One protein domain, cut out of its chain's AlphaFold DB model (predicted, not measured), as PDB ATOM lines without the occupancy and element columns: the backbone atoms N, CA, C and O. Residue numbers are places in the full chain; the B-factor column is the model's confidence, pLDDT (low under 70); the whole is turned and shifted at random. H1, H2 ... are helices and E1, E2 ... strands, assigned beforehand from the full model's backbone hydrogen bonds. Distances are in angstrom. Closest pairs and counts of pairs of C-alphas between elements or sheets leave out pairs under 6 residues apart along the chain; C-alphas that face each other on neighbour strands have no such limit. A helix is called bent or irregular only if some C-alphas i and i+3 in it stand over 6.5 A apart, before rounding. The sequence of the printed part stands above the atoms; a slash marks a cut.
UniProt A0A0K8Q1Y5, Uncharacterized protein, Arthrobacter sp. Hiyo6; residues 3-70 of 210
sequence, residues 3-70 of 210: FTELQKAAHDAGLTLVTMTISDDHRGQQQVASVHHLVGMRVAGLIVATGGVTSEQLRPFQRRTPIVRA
ATOM      1  N   PHE A   3     153.520 146.623 220.207       79.44
ATOM      2  CA  PHE A   3     153.587 146.216 218.806       79.44
ATOM      3  C   PHE A   3     153.623 147.406 217.833       79.44
ATOM      4  O   PHE A   3     154.472 147.446 216.949       79.44
ATOM      5  N   THR A   4     152.758 148.405 218.031       81.88
ATOM      6  CA  THR A   4     152.694 149.607 217.184       81.88
ATOM      7  C   THR A   4     153.997 150.403 217.225       81.88
ATOM      8  O   THR A   4     154.505 150.809 216.184       81.88
ATOM      9  N   GLU A   5     154.572 150.582 218.417       83.88
ATOM     10  CA  GLU A   5     155.842 151.300 218.578       83.88
ATOM     11  C   GLU A   5     157.018 150.524 217.976       83.88
ATOM     12  O   GLU A   5     157.885 151.116 217.339       83.88
ATOM     13  N   LEU A   6     157.030 149.193 218.114       85.50
ATOM     14  CA  LEU A   6     158.030 148.343 217.464       85.50
ATOM     15  C   LEU A   6     157.927 148.404 215.942       85.50
ATOM     16  O   LEU A   6     158.950 148.480 215.268       85.50
ATOM     17  N   GLN A   7     156.711 148.393 215.398       86.06
ATOM     18  CA  GLN A   7     156.494 148.497 213.960       86.06
ATOM     19  C   GLN A   7     156.976 149.849 213.424       86.06
ATOM     20  O   GLN A   7     157.648 149.887 212.396       86.06
ATOM     21  N   LYS A   8     156.690 150.942 214.141       86.88
ATOM     22  CA  LYS A   8     157.183 152.279 213.796       86.88
ATOM     23  C   LYS A   8     158.712 152.343 213.836       86.88
ATOM     24  O   LYS A   8     159.325 152.719 212.847       86.88
ATOM     25  N   ALA A   9     159.325 151.896 214.930       87.44
ATOM     26  CA  ALA A   9     160.780 151.896 215.073       87.44
ATOM     27  C   ALA A   9     161.482 151.019 214.020       87.44
ATOM     28  O   ALA A   9     162.540 151.388 213.517       87.44
ATOM     29  N   ALA A  10     160.898 149.869 213.664       88.38
ATOM     30  CA  ALA A  10     161.414 149.021 212.593       88.38
ATOM     31  C   ALA A  10     161.347 149.738 211.239       88.38
ATOM     32  O   ALA A  10     162.337 149.745 210.512       88.38
ATOM     33  N   HIS A  11     160.219 150.383 210.935       91.00
ATOM     34  CA  HIS A  11     160.051 151.148 209.703       91.00
ATOM     35  C   HIS A  11     161.058 152.299 209.597       91.00
ATOM     36  O   HIS A  11     161.738 152.412 208.579       91.00
ATOM     37  N   ASP A  12     161.221 153.083 210.666       93.69
ATOM     38  CA  ASP A  12     162.177 154.198 210.729       93.69
ATOM     39  C   ASP A  12     163.633 153.723 210.546       93.69
ATOM     40  O   ASP A  12     164.475 154.453 210.028       93.69
ATOM     41  N   ALA A  13     163.929 152.475 210.923       90.69
ATOM     42  CA  ALA A  13     165.228 151.834 210.735       90.69
ATOM     43  C   ALA A  13     165.381 151.093 209.387       90.69
ATOM     44  O   ALA A  13     166.404 150.445 209.164       90.69
ATOM     45  N   GLY A  14     164.380 151.136 208.498       92.94
ATOM     46  CA  GLY A  14     164.390 150.399 207.227       92.94
ATOM     47  C   GLY A  14     164.309 148.874 207.386       92.94
ATOM     48  O   GLY A  14     164.731 148.130 206.502       92.94
ATOM     49  N   LEU A  15     163.791 148.393 208.517       91.44
ATOM     50  CA  LEU A  15     163.651 146.977 208.848       91.44
ATOM     51  C   LEU A  15     162.214 146.491 208.621       91.44
ATOM     52  O   LEU A  15     161.240 147.210 208.835       91.44
ATOM     53  N   THR A  16     162.079 145.221 208.238       91.50
ATOM     54  CA  THR A  16     160.776 144.544 208.153       91.50
ATOM     55  C   THR A  16     160.509 143.760 209.433       91.50
ATOM     56  O   THR A  16     161.317 142.919 209.829       91.50
ATOM     57  N   LEU A  17     159.364 144.013 210.068       90.50
ATOM     58  CA  LEU A  17     158.937 143.288 211.261       90.50
ATOM     59  C   LEU A  17     158.125 142.045 210.868       90.50
ATOM     60  O   LEU A  17     157.037 142.162 210.310       90.50
ATOM     61  N   VAL A  18     158.631 140.857 211.206       89.94
ATOM     62  CA  VAL A  18     157.901 139.584 211.083       89.94
ATOM     63  C   VAL A  18     157.477 139.135 212.474       89.94
ATOM     64  O   VAL A  18     158.310 139.029 213.371       89.94
ATOM     65  N   THR A  19     156.181 138.889 212.664       87.50
ATOM     66  CA  THR A  19     155.612 138.582 213.982       87.50
ATOM     67  C   THR A  19     154.941 137.223 213.977       87.50
ATOM     68  O   THR A  19     154.137 136.926 213.098       87.50
ATOM     69  N   MET A  20     155.247 136.416 214.990       86.06
ATOM     70  CA  MET A  20     154.507 135.201 215.308       86.06
ATOM     71  C   MET A  20     153.829 135.399 216.656       86.06
ATOM     72  O   MET A  20     154.488 135.702 217.650       86.06
ATOM     73  N   THR A  21     152.509 135.252 216.668       78.19
ATOM     74  CA  THR A  21     151.718 135.279 217.897       78.19
ATOM     75  C   THR A  21     151.491 133.842 218.325       78.19
ATOM     76  O   THR A  21     151.059 133.029 217.512       78.19
ATOM     77  N   ILE A  22     151.793 133.528 219.581       69.25
ATOM     78  CA  ILE A  22     151.518 132.210 220.149       69.25
ATOM     79  C   ILE A  22     150.338 132.359 221.104       69.25
ATOM     80  O   ILE A  22     150.399 133.144 222.052       69.25
ATOM     81  N   SER A  23     149.258 131.641 220.820       60.66
ATOM     82  CA  SER A  23     148.162 131.394 221.758       60.66
ATOM     83  C   SER A  23     148.508 130.216 222.672       60.66
ATOM     84  O   SER A  23     149.335 129.399 222.288       60.66
ATOM     85  N   ASP A  24     147.883 130.176 223.854       56.09
ATOM     86  CA  ASP A  24     147.991 129.153 224.913       56.09
ATOM     87  C   ASP A  24     148.917 127.958 224.604       56.09
ATOM     88  O   ASP A  24     148.570 127.021 223.886       56.09
ATOM     89  N   ASP A  25     150.138 128.029 225.137       58.66
ATOM     90  CA  ASP A  25     151.190 127.043 224.919       58.66
ATOM     91  C   ASP A  25     151.655 126.505 226.267       58.66
ATOM     92  O   ASP A  25     152.599 127.015 226.889       58.66
ATOM     93  N   HIS A  26     150.959 125.467 226.730       50.34
ATOM     94  CA  HIS A  26     151.351 124.705 227.903       50.34
ATOM     95  C   HIS A  26     152.812 124.244 227.758       50.34
ATOM     96  O   HIS A  26     153.132 123.337 226.993       50.34
ATOM     97  N   ARG A  27     153.697 124.846 228.565       53.53
ATOM     98  CA  ARG A  27     155.142 124.547 228.681       53.53
ATOM     99  C   ARG A  27     156.061 125.078 227.569       53.53
ATOM    100  O   ARG A  27     157.221 124.669 227.513       53.53
ATOM    101  N   GLY A  28     155.618 126.030 226.746       59.97
ATOM    102  CA  GLY A  28     156.527 126.802 225.884       59.97
ATOM    103  C   GLY A  28     157.043 126.067 224.636       59.97
ATOM    104  O   GLY A  28     158.011 126.525 224.025       59.97
ATOM    105  N   GLN A  29     156.452 124.928 224.256       67.00
ATOM    106  CA  GLN A  29     156.908 124.163 223.091       67.00
ATOM    107  C   GLN A  29     156.554 124.845 221.766       67.00
ATOM    108  O   GLN A  29     157.411 124.943 220.884       67.00
ATOM    109  N   GLN A  30     155.337 125.372 221.626       66.81
ATOM    110  CA  GLN A  30     154.946 126.154 220.448       66.81
ATOM    111  C   GLN A  30     155.727 127.473 220.365       66.81
ATOM    112  O   GLN A  30     156.073 127.934 219.273       66.81
ATOM    113  N   GLN A  31     156.082 128.058 221.511       74.81
ATOM    114  CA  GLN A  31     156.919 129.248 221.592       74.81
ATOM    115  C   GLN A  31     158.338 128.953 221.086       74.81
ATOM    116  O   GLN A  31     158.853 129.704 220.258       74.81
ATOM    117  N   VAL A  32     158.957 127.838 221.492       80.56
ATOM    118  CA  VAL A  32     160.279 127.422 220.981       80.56
ATOM    119  C   VAL A  32     160.225 127.067 219.491       80.56
ATOM    120  O   VAL A  32     161.109 127.471 218.734       80.56
ATOM    121  N   ALA A  33     159.173 126.384 219.030       82.12
ATOM    122  CA  ALA A  33     158.976 126.095 217.606       82.12
ATOM    123  C   ALA A  33     158.866 127.379 216.761       82.12
ATOM    124  O   ALA A  33     159.446 127.468 215.677       82.12
ATOM    125  N   SER A  34     158.200 128.409 217.286       84.75
ATOM    126  CA  SER A  34     158.106 129.719 216.633       84.75
ATOM    127  C   SER A  34     159.466 130.413 216.536       84.75
ATOM    128  O   SER A  34     159.801 130.981 215.497       84.75
ATOM    129  N   VAL A  35     160.306 130.303 217.574       84.69
ATOM    130  CA  VAL A  35     161.694 130.795 217.522       84.69
ATOM    131  C   VAL A  35     162.487 130.065 216.434       84.69
ATOM    132  O   VAL A  35     163.160 130.716 215.635       84.69
ATOM    133  N   HIS A  36     162.369 128.736 216.337       86.62
ATOM    134  CA  HIS A  36     162.998 127.969 215.256       86.62
ATOM    135  C   HIS A  36     162.549 128.437 213.869       86.62
ATOM    136  O   HIS A  36     163.388 128.576 212.978       86.62
ATOM    137  N   HIS A  37     161.256 128.706 213.688       87.75
ATOM    138  CA  HIS A  37     160.711 129.172 212.417       87.75
ATOM    139  C   HIS A  37     161.270 130.550 212.028       87.75
ATOM    140  O   HIS A  37     161.776 130.722 210.920       87.75
ATOM    141  N   LEU A  38     161.286 131.505 212.966       89.56
ATOM    142  CA  LEU A  38     161.854 132.843 212.751       89.56
ATOM    143  C   LEU A  38     163.350 132.786 212.417       89.56
ATOM    144  O   LEU A  38     163.801 133.443 211.480       89.56
ATOM    145  N   VAL A  39     164.123 131.955 213.118       87.38
ATOM    146  CA  VAL A  39     165.546 131.746 212.802       87.38
ATOM    147  C   VAL A  39     165.724 131.085 211.432       87.38
ATOM    148  O   VAL A  39     166.649 131.437 210.698       87.38
ATOM    149  N   GLY A  40     164.840 130.157 211.054       88.50
ATOM    150  CA  GLY A  40     164.813 129.532 209.728       88.50
ATOM    151  C   GLY A  40     164.593 130.536 208.594       88.50
ATOM    152  O   GLY A  40     165.226 130.418 207.546       88.50
ATOM    153  N   MET A  41     163.797 131.580 208.838       91.06
ATOM    154  CA  MET A  41     163.604 132.713 207.921       91.06
ATOM    155  C   MET A  41     164.801 133.677 207.862       91.06
ATOM    156  O   MET A  41     164.760 134.652 207.118       91.06
ATOM    157  N   ARG A  42     165.881 133.407 208.615       88.69
ATOM    158  CA  ARG A  42     167.113 134.215 208.660       88.69
ATOM    159  C   ARG A  42     166.871 135.673 209.060       88.69
ATOM    160  O   ARG A  42     167.471 136.585 208.498       88.69
ATOM    161  N   VAL A  43     166.009 135.891 210.054       91.88
ATOM    162  CA  VAL A  43     165.816 137.224 210.642       91.88
ATOM    163  C   VAL A  43     167.132 137.782 211.200       91.88
ATOM    164  O   VAL A  43     167.945 137.050 211.768       91.88
ATOM    165  N   ALA A  44     167.325 139.096 211.066       88.94
ATOM    166  CA  ALA A  44     168.523 139.789 211.549       88.94
ATOM    167  C   ALA A  44     168.595 139.890 213.086       88.94
ATOM    168  O   ALA A  44     169.663 140.126 213.644       88.94
ATOM    169  N   GLY A  45     167.467 139.700 213.772       88.00
ATOM    170  CA  GLY A  45     167.348 139.766 215.224       88.00
ATOM    171  C   GLY A  45     165.990 139.249 215.691       88.00
ATOM    172  O   GLY A  45     165.051 139.137 214.901       88.00
ATOM    173  N   LEU A  46     165.891 138.924 216.977       88.19
ATOM    174  CA  LEU A  46     164.670 138.444 217.618       88.19
ATOM    175  C   LEU A  46     164.294 139.336 218.797       88.19
ATOM    176  O   LEU A  46     165.128 139.646 219.647       88.19
ATOM    177  N   ILE A  47     163.010 139.677 218.886       87.00
ATOM    178  CA  ILE A  47     162.409 140.277 220.077       87.00
ATOM    179  C   ILE A  47     161.448 139.248 220.663       87.00
ATOM    180  O   ILE A  47     160.421 138.936 220.065       87.00
ATOM    181  N   VAL A  48     161.785 138.701 221.830       83.75
ATOM    182  CA  VAL A  48     160.957 137.712 222.529       83.75
ATOM    183  C   VAL A  48     160.158 138.425 223.611       83.75
ATOM    184  O   VAL A  48     160.705 138.807 224.648       83.75
ATOM    185  N   ALA A  49     158.865 138.608 223.352       78.12
ATOM    186  CA  ALA A  49     157.914 139.280 224.239       78.12
ATOM    187  C   ALA A  49     156.926 138.297 224.896       78.12
ATOM    188  O   ALA A  49     155.768 138.635 225.126       78.12
ATOM    189  N   THR A  50     157.361 137.062 225.170       71.62
ATOM    190  CA  THR A  50     156.544 136.045 225.847       71.62
ATOM    191  C   THR A  50     157.106 135.715 227.231       71.62
ATOM    192  O   THR A  50     158.323 135.665 227.448       71.62
ATOM    193  N   GLY A  51     156.209 135.482 228.195       64.19
ATOM    194  CA  GLY A  51     156.581 135.068 229.551       64.19
ATOM    195  C   GLY A  51     157.017 133.601 229.651       64.19
ATOM    196  O   GLY A  51     157.765 133.258 230.568       64.19
ATOM    197  N   GLY A  52     156.588 132.754 228.707       66.94
ATOM    198  CA  GLY A  52     156.720 131.295 228.778       66.94
ATOM    199  C   GLY A  52     158.074 130.720 228.358       66.94
ATOM    200  O   GLY A  52     158.432 129.653 228.843       66.94
ATOM    201  N   VAL A  53     158.866 131.415 227.530       73.94
ATOM    202  CA  VAL A  53     160.200 130.921 227.133       73.94
ATOM    203  C   VAL A  53     161.241 131.282 228.191       73.94
ATOM    204  O   VAL A  53     161.350 132.439 228.603       73.94
ATOM    205  N   THR A  54     162.040 130.321 228.644       75.62
ATOM    206  CA  THR A  54     163.141 130.559 229.591       75.62
ATOM    207  C   THR A  54     164.423 131.001 228.877       75.62
ATOM    208  O   THR A  54     164.602 130.798 227.677       75.62
ATOM    209  N   SER A  55     165.364 131.604 229.612       75.88
ATOM    210  CA  SER A  55     166.679 131.960 229.048       75.88
ATOM    211  C   SER A  55     167.468 130.728 228.606       75.88
ATOM    212  O   SER A  55     168.220 130.788 227.637       75.88
ATOM    213  N   GLU A  56     167.264 129.597 229.285       78.12
ATOM    214  CA  GLU A  56     167.867 128.316 228.927       78.12
ATOM    215  C   GLU A  56     167.363 127.812 227.570       78.12
ATOM    216  O   GLU A  56     168.174 127.445 226.722       78.12
ATOM    217  N   GLN A  57     166.054 127.901 227.317       78.62
ATOM    218  CA  GLN A  57     165.459 127.538 226.027       78.62
ATOM    219  C   GLN A  57     165.931 128.439 224.873       78.62
ATOM    220  O   GLN A  57     165.976 127.994 223.730       78.62
ATOM    221  N   LEU A  58     166.318 129.691 225.150       80.94
ATOM    222  CA  LEU A  58     166.840 130.620 224.137       80.94
ATOM    223  C   LEU A  58     168.344 130.463 223.871       80.94
ATOM    224  O   LEU A  58     168.827 130.889 222.818       80.94
ATOM    225  N   ARG A  59     169.090 129.846 224.795       82.44
ATOM    226  CA  ARG A  59     170.553 129.691 224.726       82.44
ATOM    227  C   ARG A  59     171.057 129.125 223.387       82.44
ATOM    228  O   ARG A  59     172.036 129.669 222.875       82.44
ATOM    229  N   PRO A  60     170.417 128.113 222.761       83.44
ATOM    230  CA  PRO A  60     170.883 127.571 221.480       83.44
ATOM    231  C   PRO A  60     170.882 128.586 220.323       83.44
ATOM    232  O   PRO A  60     171.659 128.448 219.378       83.44
ATOM    233  N   PHE A  61     170.038 129.620 220.387       83.50
ATOM    234  CA  PHE A  61     169.855 130.599 219.309       83.50
ATOM    235  C   PHE A  61     170.734 131.843 219.462       83.50
ATOM    236  O   PHE A  61     171.083 132.477 218.466       83.50
ATOM    237  N   GLN A  62     171.151 132.163 220.691       79.38
ATOM    238  CA  GLN A  62     171.906 133.380 221.021       79.38
ATOM    239  C   GLN A  62     173.238 133.509 220.271       79.38
ATOM    240  O   GLN A  62     173.712 134.617 220.042       79.38
ATOM    241  N   ARG A  63     173.851 132.387 219.876       74.81
ATOM    242  CA  ARG A  63     175.098 132.387 219.093       74.81
ATOM    243  C   ARG A  63     174.906 132.775 217.625       74.81
ATOM    244  O   ARG A  63     175.894 133.051 216.954       74.81
ATOM    245  N   ARG A  64     173.674 132.733 217.112       78.75
ATOM    246  CA  ARG A  64     173.361 132.890 215.681       78.75
ATOM    247  C   ARG A  64     172.594 134.167 215.374       78.75
ATOM    248  O   ARG A  64     172.794 134.740 214.310       78.75
ATOM    249  N   THR A  65     171.729 134.595 216.287       83.44
ATOM    250  CA  THR A  65     170.840 135.739 216.083       83.44
ATOM    251  C   THR A  65     170.804 136.574 217.363       83.44
ATOM    252  O   THR A  65     170.594 135.997 218.430       83.44
ATOM    253  N   PRO A  66     170.993 137.906 217.299       84.94
ATOM    254  CA  PRO A  66     170.791 138.788 218.446       84.94
ATOM    255  C   PRO A  66     169.376 138.644 219.020       84.94
ATOM    256  O   PRO A  66     168.407 138.627 218.261       84.94
ATOM    257  N   ILE A  67     169.246 138.550 220.349       84.94
ATOM    258  CA  ILE A  67     167.952 138.362 221.022       84.94
ATOM    259  C   ILE A  67     167.758 139.420 222.107       84.94
ATOM    260  O   ILE A  67     168.541 139.498 223.051       84.94
ATOM    261  N   VAL A  68     166.664 140.173 222.008       82.00
ATOM    262  CA  VAL A  68     166.175 141.083 223.051       82.00
ATOM    263  C   VAL A  68     164.951 140.461 223.714       82.00
ATOM    264  O   VAL A  68     164.056 139.951 223.038       82.00
ATOM    265  N   ARG A  69     164.889 140.505 225.048       77.44
ATOM    266  CA  ARG A  69     163.733 140.023 225.813       77.44
ATOM    267  C   ARG A  69     162.925 141.197 226.344       77.44
ATOM    268  O   ARG A  69     163.435 142.009 227.109       77.44
ATOM    269  N   ALA A  70     161.650 141.250 225.979       73.38
ATOM    270  CA  ALA A  70     160.711 142.243 226.481       73.38
ATOM    271  C   ALA A  70     159.798 141.611 227.544       73.38
ATOM    272  O   ALA A  70     159.202 140.563 227.312       73.38
TER     273      ALA A  70
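This is residues 3 to 70 of the 210 residues of an uncharacterized protein of Arthrobacter sp. Hiyo6 (UniProt A0A0K8Q1Y5). A short ribbon of two parallel strands, E1 and E2, lies in the middle, with H2 and H3 on one side and H1 on the other. The unnamed residues 13 to 28 run from H1 to H2. The printed part has 68 residues with three named helices and two named strands, in the order H1 H2 E1 H3 E2, mostly helix. It is compact, radius of gyration of the C-alphas 12.1 A, spanning 35 by 26 by 19 A.

H1, residues 3 to 12, is apart from H2, residues 29 to 40. E1, residues 46 to 48, H3, residues 55 to 62, and E2, residues 67 to 69, form a strand-helix-strand unit, parallel neighbour strands with a helix between, its crossover right-handed. N 48 and O 68 are 2.9 A apart, within hydrogen-bond range. H3 is irregular, C-alphas 57 and 60 being 7.1 A apart. H2 and H3 only just touch, with 3 pairs of C-alphas within 8 A, the closest Val 32 and Gln 57, 7.2 A. Every O i to N i+4 pair is within hydrogen-bond range in H1 and H2, 2 of 4 in H3.

H1 begins at C-alpha 3 (153.587, 146.216, 218.806) and measures 14.2 A, H2 16.4 A. E2 ends at C-alpha 69 (163.733, 140.023, 225.813).

The printed part has no cut. The link H1 to H2 is long. Residues 22 to 30 and 51 to 52 have pLDDT under 70.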